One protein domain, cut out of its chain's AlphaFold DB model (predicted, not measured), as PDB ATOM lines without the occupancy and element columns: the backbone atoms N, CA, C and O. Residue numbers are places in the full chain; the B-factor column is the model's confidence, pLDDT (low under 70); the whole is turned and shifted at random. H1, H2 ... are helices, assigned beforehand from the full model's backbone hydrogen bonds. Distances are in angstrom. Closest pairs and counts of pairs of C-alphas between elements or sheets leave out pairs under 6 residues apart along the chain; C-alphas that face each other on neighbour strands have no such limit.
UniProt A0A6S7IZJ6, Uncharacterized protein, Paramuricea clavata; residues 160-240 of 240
ATOM      1  N   GLY A 160      55.362  48.662   6.431       91.62
ATOM      2  CA  GLY A 160      55.004  48.661   7.844       91.62
ATOM      3  C   GLY A 160      53.612  49.241   8.101       91.62
ATOM      4  O   GLY A 160      52.915  48.754   8.995       91.62
ATOM      5  N   ARG A 161      53.141  50.207   7.296       92.81
ATOM      6  CA  ARG A 161      51.744  50.682   7.339       92.81
ATOM      7  C   ARG A 161      50.759  49.583   6.947       92.81
ATOM      8  O   ARG A 161      49.743  49.410   7.627       92.81
ATOM      9  N   GLU A 162      51.056  48.818   5.899       93.25
ATOM     10  CA  GLU A 162      50.234  47.674   5.495       93.25
ATOM     11  C   GLU A 162      50.237  46.569   6.562       93.25
ATOM     12  O   GLU A 162      49.167  46.106   6.969       93.25
ATOM     13  N   GLY A 163      51.413  46.202   7.080       92.75
ATOM     14  CA  GLY A 163      51.555  45.229   8.166       92.75
ATOM     15  C   GLY A 163      50.767  45.639   9.414       92.75
ATOM     16  O   GLY A 163      49.988  44.850   9.953       92.75
ATOM     17  N   ASN A 164      50.863  46.908   9.826       93.69
ATOM     18  CA  ASN A 164      50.079  47.441  10.942       93.69
ATOM     19  C   ASN A 164      48.573  47.417  10.653       93.69
ATOM     20  O   ASN A 164      47.787  47.079  11.538       93.69
ATOM     21  N   LYS A 165      48.138  47.725   9.425       95.06
ATOM     22  CA  LYS A 165      46.724  47.620   9.025       95.06
ATOM     23  C   LYS A 165      46.220  46.178   9.146       95.06
ATOM     24  O   LYS A 165      45.150  45.963   9.721       95.06
ATOM     25  N   LYS A 166      46.992  45.201   8.661       93.81
ATOM     26  CA  LYS A 166      46.684  43.764   8.753       93.81
ATOM     27  C   LYS A 166      46.596  43.293  10.207       93.81
ATOM     28  O   LYS A 166      45.597  42.673  10.583       93.81
ATOM     29  N   TRP A 167      47.583  43.641  11.036       94.38
ATOM     30  CA  TRP A 167      47.597  43.291  12.458       94.38
ATOM     31  C   TRP A 167      46.434  43.936  13.216       94.38
ATOM     32  O   TRP A 167      45.698  43.247  13.916       94.38
ATOM     33  N   ASN A 168      46.193  45.236  13.024       94.06
ATOM     34  CA  ASN A 168      45.105  45.950  13.693       94.06
ATOM     35  C   ASN A 168      43.720  45.427  13.291       94.06
ATOM     36  O   ASN A 168      42.825  45.353  14.139       94.06
ATOM     37  N   ALA A 169      43.533  45.031  12.027       93.19
ATOM     38  CA  ALA A 169      42.295  44.411  11.566       93.19
ATOM     39  C   ALA A 169      42.034  43.074  12.279       93.19
ATOM     40  O   ALA A 169      40.927  42.847  12.774       93.19
ATOM     41  N   LEU A 170      43.058  42.223  12.397       91.81
ATOM     42  CA  LEU A 170      42.978  40.970  13.146       91.81
ATOM     43  C   LEU A 170      42.720  41.218  14.637       91.81
ATOM     44  O   LEU A 170      41.777  40.662  15.201       91.81
ATOM     45  N   LYS A 171      43.493  42.120  15.251       93.00
ATOM     46  CA  LYS A 171      43.373  42.494  16.662       93.00
ATOM     47  C   LYS A 171      41.951  42.954  16.996       93.00
ATOM     48  O   LYS A 171      41.387  42.542  18.006       93.00
ATOM     49  N   ARG A 172      41.343  43.761  16.119       93.06
ATOM     50  CA  ARG A 172      39.958  44.232  16.256       93.06
ATOM     51  C   ARG A 172      38.946  43.099  16.085       93.06
ATOM     52  O   ARG A 172      38.040  42.987  16.907       93.06
ATOM     53  N   LYS A 173      39.101  42.263  15.053       90.88
ATOM     54  CA  LYS A 173      38.178  41.155  14.755       90.88
ATOM     55  C   LYS A 173      38.104  40.144  15.902       90.88
ATOM     56  O   LYS A 173      37.011  39.720  16.258       90.88
ATOM     57  N   PHE A 174      39.248  39.804  16.492       89.12
ATOM     58  CA  PHE A 174      39.349  38.815  17.569       89.12
ATOM     59  C   PHE A 174      39.364  39.431  18.974       89.12
ATOM     60  O   PHE A 174      39.528  38.713  19.949       89.12
ATOM     61  N   LYS A 175      39.185  40.756  19.101       92.00
ATOM     62  CA  LYS A 175      39.261  41.481  20.387       92.00
ATOM     63  C   LYS A 175      40.539  41.144  21.175       92.00
ATOM     64  O   LYS A 175      40.517  41.007  22.398       92.00
ATOM     65  N   TRP A 176      41.657  41.023  20.460       91.62
ATOM     66  CA  TRP A 176      42.934  40.610  21.028       91.62
ATOM     67  C   TRP A 176      43.416  41.610  22.082       91.62
ATOM     68  O   TRP A 176      43.503  42.821  21.843       91.62
ATOM     69  N   SER A 177      43.763  41.081  23.249       92.94
ATOM     70  CA  SER A 177      44.088  41.828  24.466       92.94
ATOM     71  C   SER A 177      45.410  41.357  25.074       92.94
ATOM     72  O   SER A 177      45.948  40.322  24.684       92.94
ATOM     73  N   ASN A 178      45.906  42.063  26.093       92.19
ATOM     74  CA  ASN A 178      47.116  41.654  26.821       92.19
ATOM     75  C   ASN A 178      46.981  40.247  27.435       92.19
ATOM     76  O   ASN A 178      47.976  39.546  27.599       92.19
ATOM     77  N   LYS A 179      45.752  39.805  27.746       92.62
ATOM     78  CA  LYS A 179      45.486  38.440  28.221       92.62
ATOM     79  C   LYS A 179      45.712  37.389  27.137       92.62
ATOM     80  O   LYS A 179      46.298  36.355  27.435       92.62
ATOM     81  N   HIS A 180      45.346  37.679  25.887       93.38
ATOM     82  CA  HIS A 180      45.646  36.789  24.762       93.38
ATOM     83  C   HIS A 180      47.151  36.615  24.591       93.38
ATOM     84  O   HIS A 180      47.621  35.499  24.437       93.38
ATOM     85  N   GLU A 181      47.912  37.705  24.682       91.94
ATOM     86  CA  GLU A 181      49.369  37.654  24.562       91.94
ATOM     87  C   GLU A 181      50.015  36.839  25.697       91.94
ATOM     88  O   GLU A 181      50.874  35.996  25.443       91.94
ATOM     89  N   GLN A 182      49.548  37.010  26.940       91.25
ATOM     90  CA  GLN A 182      49.989  36.195  28.080       91.25
ATOM     91  C   GLN A 182      49.716  34.699  27.860       91.25
ATOM     92  O   GLN A 182      50.622  33.878  28.032       91.25
ATOM     93  N   VAL A 183      48.494  34.346  27.444       91.25
ATOM     94  CA  VAL A 183      48.102  32.955  27.164       91.25
ATOM     95  C   VAL A 183      48.880  32.396  25.979       91.25
ATOM     96  O   VAL A 183      49.392  31.285  26.059       91.25
ATOM     97  N   PHE A 184      49.069  33.178  24.921       90.88
ATOM     98  CA  PHE A 184      49.868  32.801  23.761       90.88
ATOM     99  C   PHE A 184      51.316  32.453  24.153       90.88
ATOM    100  O   PHE A 184      51.824  31.389  23.790       90.88
ATOM    101  N   PHE A 185      51.972  33.278  24.977       88.75
ATOM    102  CA  PHE A 185      53.305  32.952  25.489       88.75
ATOM    103  C   PHE A 185      53.304  31.745  26.438       88.75
ATOM    104  O   PHE A 185      54.281  30.989  26.450       88.75
ATOM    105  N   LYS A 186      52.229  31.522  27.207       88.06
ATOM    106  CA  LYS A 186      52.044  30.292  27.999       88.06
ATOM    107  C   LYS A 186      51.951  29.064  27.080       88.06
ATOM    108  O   LYS A 186      52.677  28.101  27.312       88.06
ATOM    109  N   MET A 187      51.183  29.128  25.989       87.38
ATOM    110  CA  MET A 187      51.096  28.062  24.979       87.38
ATOM    111  C   MET A 187      52.455  27.778  24.318       87.38
ATOM    112  O   MET A 187      52.847  26.618  24.199       87.38
ATOM    113  N   LEU A 188      53.232  28.807  23.955       83.31
ATOM    114  CA  LEU A 188      54.581  28.623  23.396       83.31
ATOM    115  C   LEU A 188      55.535  27.902  24.364       83.31
ATOM    116  O   LEU A 188      56.390  27.125  23.927       83.31
ATOM    117  N   LYS A 189      55.394  28.111  25.681       81.00
ATOM    118  CA  LYS A 189      56.177  27.370  26.686       81.00
ATOM    119  C   LYS A 189      55.846  25.875  26.680       81.00
ATOM    120  O   LYS A 189      56.757  25.080  26.914       81.00
ATOM    121  N   CYS A 190      54.613  25.482  26.344       76.44
ATOM    122  CA  CYS A 190      54.226  24.072  26.229       76.44
ATOM    123  C   CYS A 190      55.035  23.334  25.148       76.44
ATOM    124  O   CYS A 190      55.380  22.175  25.349       76.44
ATOM    125  N   ARG A 191      55.432  24.006  24.054       66.50
ATOM    126  CA  ARG A 191      56.240  23.412  22.964       66.50
ATOM    127  C   ARG A 191      57.662  23.040  23.377       66.50
ATOM    128  O   ARG A 191      58.239  22.117  22.810       66.50
ATOM    129  N   ARG A 192      58.260  23.740  24.346       61.16
ATOM    130  CA  ARG A 192      59.652  23.469  24.750       61.16
ATOM    131  C   ARG A 192      59.840  22.080  25.368       61.16
ATOM    132  O   ARG A 192      60.978  21.676  25.538       61.16
ATOM    133  N   LYS A 193      58.760  21.360  25.676       52.38
ATOM    134  CA  LYS A 193      58.775  20.088  26.412       52.38
ATOM    135  C   LYS A 193      58.791  18.821  25.557       52.38
ATOM    136  O   LYS A 193      59.565  17.935  25.889       52.38
ATOM    137  N   PRO A 194      57.999  18.693  24.477       50.22
ATOM    138  CA  PRO A 194      57.871  17.417  23.780       50.22
ATOM    139  C   PRO A 194      58.774  17.318  22.540       50.22
ATOM    140  O   PRO A 194      58.869  16.257  21.939       50.22
ATOM    141  N   ALA A 195      59.433  18.410  22.130       44.91
ATOM    142  CA  ALA A 195      60.111  18.502  20.835       44.91
ATOM    143  C   ALA A 195      61.642  18.305  20.868       44.91
ATOM    144  O   ALA A 195      62.271  18.450  19.823       44.91
ATOM    145  N   HIS A 196      62.276  18.020  22.016       39.72
ATOM    146  CA  HIS A 196      63.743  17.946  22.070       39.72
ATOM    147  C   HIS A 196      64.265  16.830  22.998       39.72
ATOM    148  O   HIS A 196      64.040  16.903  24.204       39.72
ATOM    149  N   PRO A 197      65.072  15.869  22.500       45.28
ATOM    150  CA  PRO A 197      65.631  14.758  23.291       45.28
ATOM    151  C   PRO A 197      66.692  15.174  24.335       45.28
ATOM    152  O   PRO A 197      67.379  14.332  24.897       45.28
ATOM    153  N   LYS A 198      66.865  16.481  24.579       42.06
ATOM    154  CA  LYS A 198      67.830  17.050  25.542       42.06
ATOM    155  C   LYS A 198      67.215  18.116  26.454       42.06
ATOM    156  O   LYS A 198      67.953  18.824  27.133       42.06
ATOM    157  N   VAL A 199      65.893  18.303  26.428       41.31
ATOM    158  CA  VAL A 199      65.251  19.227  27.367       41.31
ATOM    159  C   VAL A 199      65.076  18.507  28.693       41.31
ATOM    160  O   VAL A 199      64.500  17.428  28.749       41.31
ATOM    161  N   ASP A 200      65.604  19.126  29.744       39.28
ATOM    162  CA  ASP A 200      65.431  18.702  31.127       39.28
ATOM    163  C   ASP A 200      63.928  18.643  31.455       39.28
ATOM    164  O   ASP A 200      63.246  19.670  31.545       39.28
ATOM    165  N   TYR A 201      63.401  17.424  31.584       42.91
ATOM    166  CA  TYR A 201      61.990  17.133  31.859       42.91
ATOM    167  C   TYR A 201      61.518  17.664  33.229       42.91
ATOM    168  O   TYR A 201      60.336  17.578  33.545       42.91
ATOM    169  N   LYS A 202      62.413  18.256  34.033       39.94
ATOM    170  CA  LYS A 202      62.129  18.797  35.373       39.94
ATOM    171  C   LYS A 202      61.378  20.128  35.401       39.94
ATOM    172  O   LYS A 202      61.009  20.588  36.478       39.94
ATOM    173  N   LEU A 203      61.150  20.784  34.263       40.06
ATOM    174  CA  LEU A 203      60.313  21.986  34.249       40.06
ATOM    175  C   LEU A 203      58.835  21.568  34.341       40.06
ATOM    176  O   LEU A 203      58.396  20.813  33.474       40.06
ATOM    177  N   PRO A 204      58.037  22.078  35.299       44.03
ATOM    178  CA  PRO A 204      56.618  21.730  35.449       44.03
ATOM    179  C   PRO A 204      55.815  22.196  34.232       44.03
ATOM    180  O   PRO A 204      56.101  23.262  33.664       44.03
ATOM    181  N   ILE A 205      54.915  21.352  33.696       50.88
ATOM    182  CA  ILE A 205      53.975  21.763  32.623       50.88
ATOM    183  C   ILE A 205      53.242  22.980  33.176       50.88
ATOM    184  O   ILE A 205      52.866  22.923  34.341       50.88
ATOM    185  N   PRO A 206      53.147  24.117  32.445       54.72
ATOM    186  CA  PRO A 206      52.369  25.234  32.952       54.72
ATOM    187  C   PRO A 206      51.007  24.670  33.323       54.72
ATOM    188  O   PRO A 206      50.376  24.075  32.447       54.72
ATOM    189  N   ASP A 207      50.635  24.799  34.599       56.41
ATOM    190  CA  ASP A 207      49.397  24.236  35.125       56.41
ATOM    191  C   ASP A 207      48.255  24.522  34.160       56.41
ATOM    192  O   ASP A 207      48.241  25.590  33.514       56.41
ATOM    193  N   ASN A 208      47.347  23.545  34.063       70.19
ATOM    194  CA  ASN A 208      46.125  23.579  33.268       70.19
ATOM    195  C   ASN A 208      45.640  25.016  33.053       70.19
ATOM    196  O   ASN A 208      45.562  25.811  33.994       70.19
ATOM    197  N   PHE A 209      45.369  25.370  31.794       78.88
ATOM    198  CA  PHE A 209      44.791  26.673  31.490       78.88
ATOM    199  C   PHE A 209      43.539  26.845  32.355       78.88
ATOM    200  O   PHE A 209      42.707  25.942  32.427       78.88
ATOM    201  N   SER A 210      43.421  27.965  33.067       84.69
ATOM    202  CA  SER A 210      42.180  28.237  33.792       84.69
ATOM    203  C   SER A 210      41.011  28.307  32.800       84.69
ATOM    204  O   SER A 210      41.223  28.571  31.618       84.69
ATOM    205  N   LYS A 211      39.763  28.148  33.260       82.12
ATOM    206  CA  LYS A 211      38.578  28.281  32.383       82.12
ATOM    207  C   LYS A 211      38.569  29.594  31.586       82.12
ATOM    208  O   LYS A 211      38.139  29.630  30.436       82.12
ATOM    209  N   ASP A 212      39.086  30.667  32.183       85.38
ATOM    210  CA  ASP A 212      39.246  31.952  31.503       85.38
ATOM    211  C   ASP A 212      40.361  31.910  30.448       85.38
ATOM    212  O   ASP A 212      40.221  32.491  29.373       85.38
ATOM    213  N   GLU A 213      41.468  31.223  30.732       88.19
ATOM    214  CA  GLU A 213      42.571  31.032  29.790       88.19
ATOM    215  C   GLU A 213      42.198  30.128  28.606       88.19
ATOM    216  O   GLU A 213      42.600  30.420  27.480       88.19
ATOM    217  N   GLU A 214      41.393  29.087  28.825       84.88
ATOM    218  CA  GLU A 214      40.898  28.180  27.780       84.88
ATOM    219  C   GLU A 214      40.130  28.928  26.688       84.88
ATOM    220  O   GLU A 214      40.294  28.646  25.497       84.88
ATOM    221  N   ARG A 215      39.353  29.949  27.069       88.69
ATOM    222  CA  ARG A 215      38.676  30.819  26.103       88.69
ATOM    223  C   ARG A 215      39.672  31.523  25.178       88.69
ATOM    224  O   ARG A 215      39.452  31.564  23.971       88.69
ATOM    225  N   TYR A 216      40.772  32.043  25.722       90.62
ATOM    226  CA  TYR A 216      41.805  32.705  24.922       90.62
ATOM    227  C   TYR A 216      42.584  31.713  24.045       90.62
ATOM    228  O   TYR A 216      42.954  32.063  22.926       90.62
ATOM    229  N   VAL A 217      42.799  30.475  24.509       86.88
ATOM    230  CA  VAL A 217      43.371  29.393  23.682       86.88
ATOM    231  C   VAL A 217      42.485  29.127  22.463       86.88
ATOM    232  O   VAL A 217      42.985  29.025  21.341       86.88
ATOM    233  N   GLU A 218      41.170  29.056  22.663       86.50
ATOM    234  CA  GLU A 218      40.214  28.826  21.581       86.50
ATOM    235  C   GLU A 218      40.124  30.016  20.612       86.50
ATOM    236  O   GLU A 218      40.073  29.831  19.394       86.50
ATOM    237  N   ASP A 219      40.193  31.247  21.120       88.75
ATOM    238  CA  ASP A 219      40.259  32.442  20.275       88.75
ATOM    239  C   ASP A 219      41.545  32.461  19.419       88.75
ATOM    240  O   ASP A 219      41.480  32.761  18.222       88.75
ATOM    241  N   ILE A 220      42.696  32.045  19.969       88.94
ATOM    242  CA  ILE A 220      43.961  31.887  19.223       88.94
ATOM    243  C   ILE A 220      43.834  30.803  18.140       88.94
ATOM    244  O   ILE A 220      44.299  31.005  17.014       88.94
ATOM    245  N   ARG A 221      43.165  29.676  18.419       85.56
ATOM    246  CA  ARG A 221      42.899  28.625  17.414       85.56
ATOM    247  C   ARG A 221      42.064  29.146  16.251       85.56
ATOM    248  O   ARG A 221      42.458  28.997  15.095       85.56
ATOM    249  N   LYS A 222      40.948  29.819  16.542       87.94
ATOM    250  CA  LYS A 222      40.091  30.434  15.515       87.94
ATOM    251  C   LYS A 222      40.848  31.477  14.702       87.94
ATOM    252  O   LYS A 222      40.678  31.563  13.485       87.94
ATOM    253  N   MET A 223      41.703  32.252  15.363       89.44
ATOM    254  CA  MET A 223      42.551  33.226  14.693       89.44
ATOM    255  C   MET A 223      43.576  32.552  13.778       89.44
ATOM    256  O   MET A 223      43.760  33.019  12.660       89.44
ATOM    257  N   THR A 224      44.167  31.431  14.195       85.69
ATOM    258  CA  THR A 224      45.081  30.618  13.371       85.69
ATOM    259  C   THR A 224      44.402  30.145  12.091       85.69
ATOM    260  O   THR A 224      44.919  30.380  11.004       85.69
ATOM    261  N   ILE A 225      43.200  29.568  12.198       84.81
ATOM    262  CA  ILE A 225      42.409  29.133  11.032       84.81
ATOM    263  C   ILE A 225      42.168  30.314  10.087       84.81
ATOM    264  O   ILE A 225      42.405  30.214   8.885       84.81
ATOM    265  N   ARG A 226      41.761  31.465  10.634       87.25
ATOM    266  CA  ARG A 226      41.499  32.651   9.819       87.25
ATOM    267  C   ARG A 226      42.757  33.198   9.149       87.25
ATOM    268  O   ARG A 226      42.667  33.694   8.032       87.25
ATOM    269  N   VAL A 227      43.898  33.168   9.827       86.62
ATOM    270  CA  VAL A 227      45.170  33.564   9.222       86.62
ATOM    271  C   VAL A 227      45.492  32.611   8.073       86.62
ATOM    272  O   VAL A 227      45.734  33.099   6.979       86.62
ATOM    273  N   ASN A 228      45.353  31.296   8.259       83.56
ATOM    274  CA  ASN A 228      45.599  30.295   7.211       83.56
ATOM    275  C   ASN A 228      44.748  30.515   5.960       83.56
ATOM    276  O   ASN A 228      45.282  30.494   4.852       83.56
ATOM    277  N   GLU A 229      43.463  30.835   6.130       86.62
ATOM    278  CA  GLU A 229      42.582  31.236   5.026       86.62
ATOM    279  C   GLU A 229      43.103  32.473   4.274       86.62
ATOM    280  O   GLU A 229      42.993  32.545   3.054       86.62
ATOM    281  N   LEU A 230      43.663  33.455   4.989       85.56
ATOM    282  CA  LEU A 230      44.172  34.697   4.400       85.56
ATOM    283  C   LEU A 230      45.511  34.514   3.674       85.56
ATOM    284  O   LEU A 230      45.780  35.259   2.735       85.56
ATOM    285  N   VAL A 231      46.338  33.550   4.093       81.00
ATOM    286  CA  VAL A 231      47.601  33.197   3.412       81.00
ATOM    287  C   VAL A 231      47.436  32.096   2.357       81.00
ATOM    288  O   VAL A 231      48.402  31.769   1.674       81.00
ATOM    289  N   GLY A 232      46.233  31.536   2.188       76.38
ATOM    290  CA  GLY A 232      45.970  30.464   1.221       76.38
ATOM    291  C   GLY A 232      46.589  29.115   1.605       76.38
ATOM    292  O   GLY A 232      46.857  28.292   0.732       76.38
ATOM    293  N   LEU A 233      46.843  28.885   2.898       68.69
ATOM    294  CA  LEU A 233      47.382  27.622   3.405       68.69
ATOM    295  C   LEU A 233      46.249  26.615   3.680       68.69
ATOM    296  O   LEU A 233      45.178  27.012   4.151       68.69
ATOM    297  N   PRO A 234      46.460  25.310   3.420       58.12
ATOM    298  CA  PRO A 234      45.459  24.283   3.688       58.12
ATOM    299  C   PRO A 234      45.106  24.230   5.180       58.12
ATOM    300  O   PRO A 234      45.973  24.343   6.047       58.12
ATOM    301  N   ASN A 235      43.815  24.062   5.480       54.75
ATOM    302  CA  ASN A 235      43.306  24.061   6.848       54.75
ATOM    303  C   ASN A 235      43.845  22.830   7.610       54.75
ATOM    304  O   ASN A 235      43.514  21.702   7.237       54.75
ATOM    305  N   PRO A 236      44.647  23.003   8.678       50.97
ATOM    306  CA  PRO A 236      45.278  21.882   9.380       50.97
ATOM    307  C   PRO A 236      44.275  20.951  10.084       50.97
ATOM    308  O   PRO A 236      44.639  19.835  10.438       50.97
ATOM    309  N   ASN A 237      43.013  21.371  10.236       47.62
ATOM    310  CA  ASN A 237      41.950  20.581  10.863       47.62
ATOM    311  C   ASN A 237      41.179  19.664   9.890       47.62
ATOM    312  O   ASN A 237      40.246  18.998  10.322       47.62
ATOM    313  N   LEU A 238      41.523  19.624   8.594       42.00
ATOM    314  CA  LEU A 238      40.857  18.743   7.616       42.00
ATOM    315  C   LEU A 238      41.488  17.342   7.498       42.00
ATOM    316  O   LEU A 238      40.938  16.502   6.795       42.00
ATOM    317  N   ASN A 239      42.600  17.076   8.193       33.47
ATOM    318  CA  ASN A 239      43.309  15.786   8.160       33.47
ATOM    319  C   ASN A 239      43.378  15.091   9.539       33.47
ATOM    320  O   ASN A 239      44.329  14.354   9.801       33.47
ATOM    321  N   SER A 240      42.432  15.363  10.446       31.25
ATOM    322  CA  SER A 240      42.317  14.688  11.755       31.25
ATOM    323  C   SER A 240      41.068  13.828  11.820       31.25
ATOM    324  O   SER A 240      39.994  14.372  11.484       31.25
TER     325      SER A 240
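This is residues 160 to 240 of the 240 residues of an uncharacterized protein of Paramuricea clavata (UniProt A0A6S7IZJ6). The long helix H3 is the spine of a loose, open frame of three helices: H2 packs about perpendicular on H3 residues 213 to 220 and runs on away from it, while H1 comes close to H3 near its own last residues and sticks out with residues 160 to 167. A long link, residues 192 to 210, swings out beyond the end of H2 and folds back to the start of H3, and residues 232 to 240 form a tail after H3. The printed part has 81 residues with three named helices, in the order H1, H2, H3, and no named strand; the class is all helix. The whole is loose, with a radius of gyration of the C-alphas of 15.3 A and spans of 43 by 30 by 27 A.

Begin with H3, residues 211 to 231: find C-alpha 211 at (38.578, 28.281, 32.383), and from there the helix runs 30.7 A to C-alpha 231 at (47.601, 33.197, 3.412), with z falling along the way. Then look at H2, residues 178 to 191, which is 20.8 A from first to last C-alpha. Go back to the first printed residue for H1, residues 160 to 173: C-alpha 160 is at (55.004, 48.661, 7.844), and the helix covers 19.7 A.

Start at H3 and look at its residues 213 to 220, which alone touch H2. The closest C-alphas of the two helices are those of His 180 and Tyr 216, 5.6 A apart. Their lines are about perpendicular, at 83 degrees. Farther along H3, at Met 223, you reach H1, which is close but not clearly touching: the closest C-alphas, those of Leu 170 and Met 223, are 7.9 A apart. H1 and H3 run opposite ways at a steep tilt of 47 degrees. H1 and H2 are apart, though a tight link of 4 residues joins them. In the backbone of H1, every O i to N i+4 pair is within hydrogen-bond range; in H2 it is 9 of 10 and in H3 15 of 17.

Look for the two C-alphas farthest apart at Arg 161 and Lys 202, 43.7 A from each other. The printed part has no cut and ends at residue 240, the chain's last residue. The link from H2 to H3 is long, with 19 residues, and its residues 194 to 199 stand free, as do residues 160 to 167 of H1. The mean pLDDT of the printed part is 75.8; when you read the B-factor column, you will find residues 191 to 207 and 233 to 240 under 70.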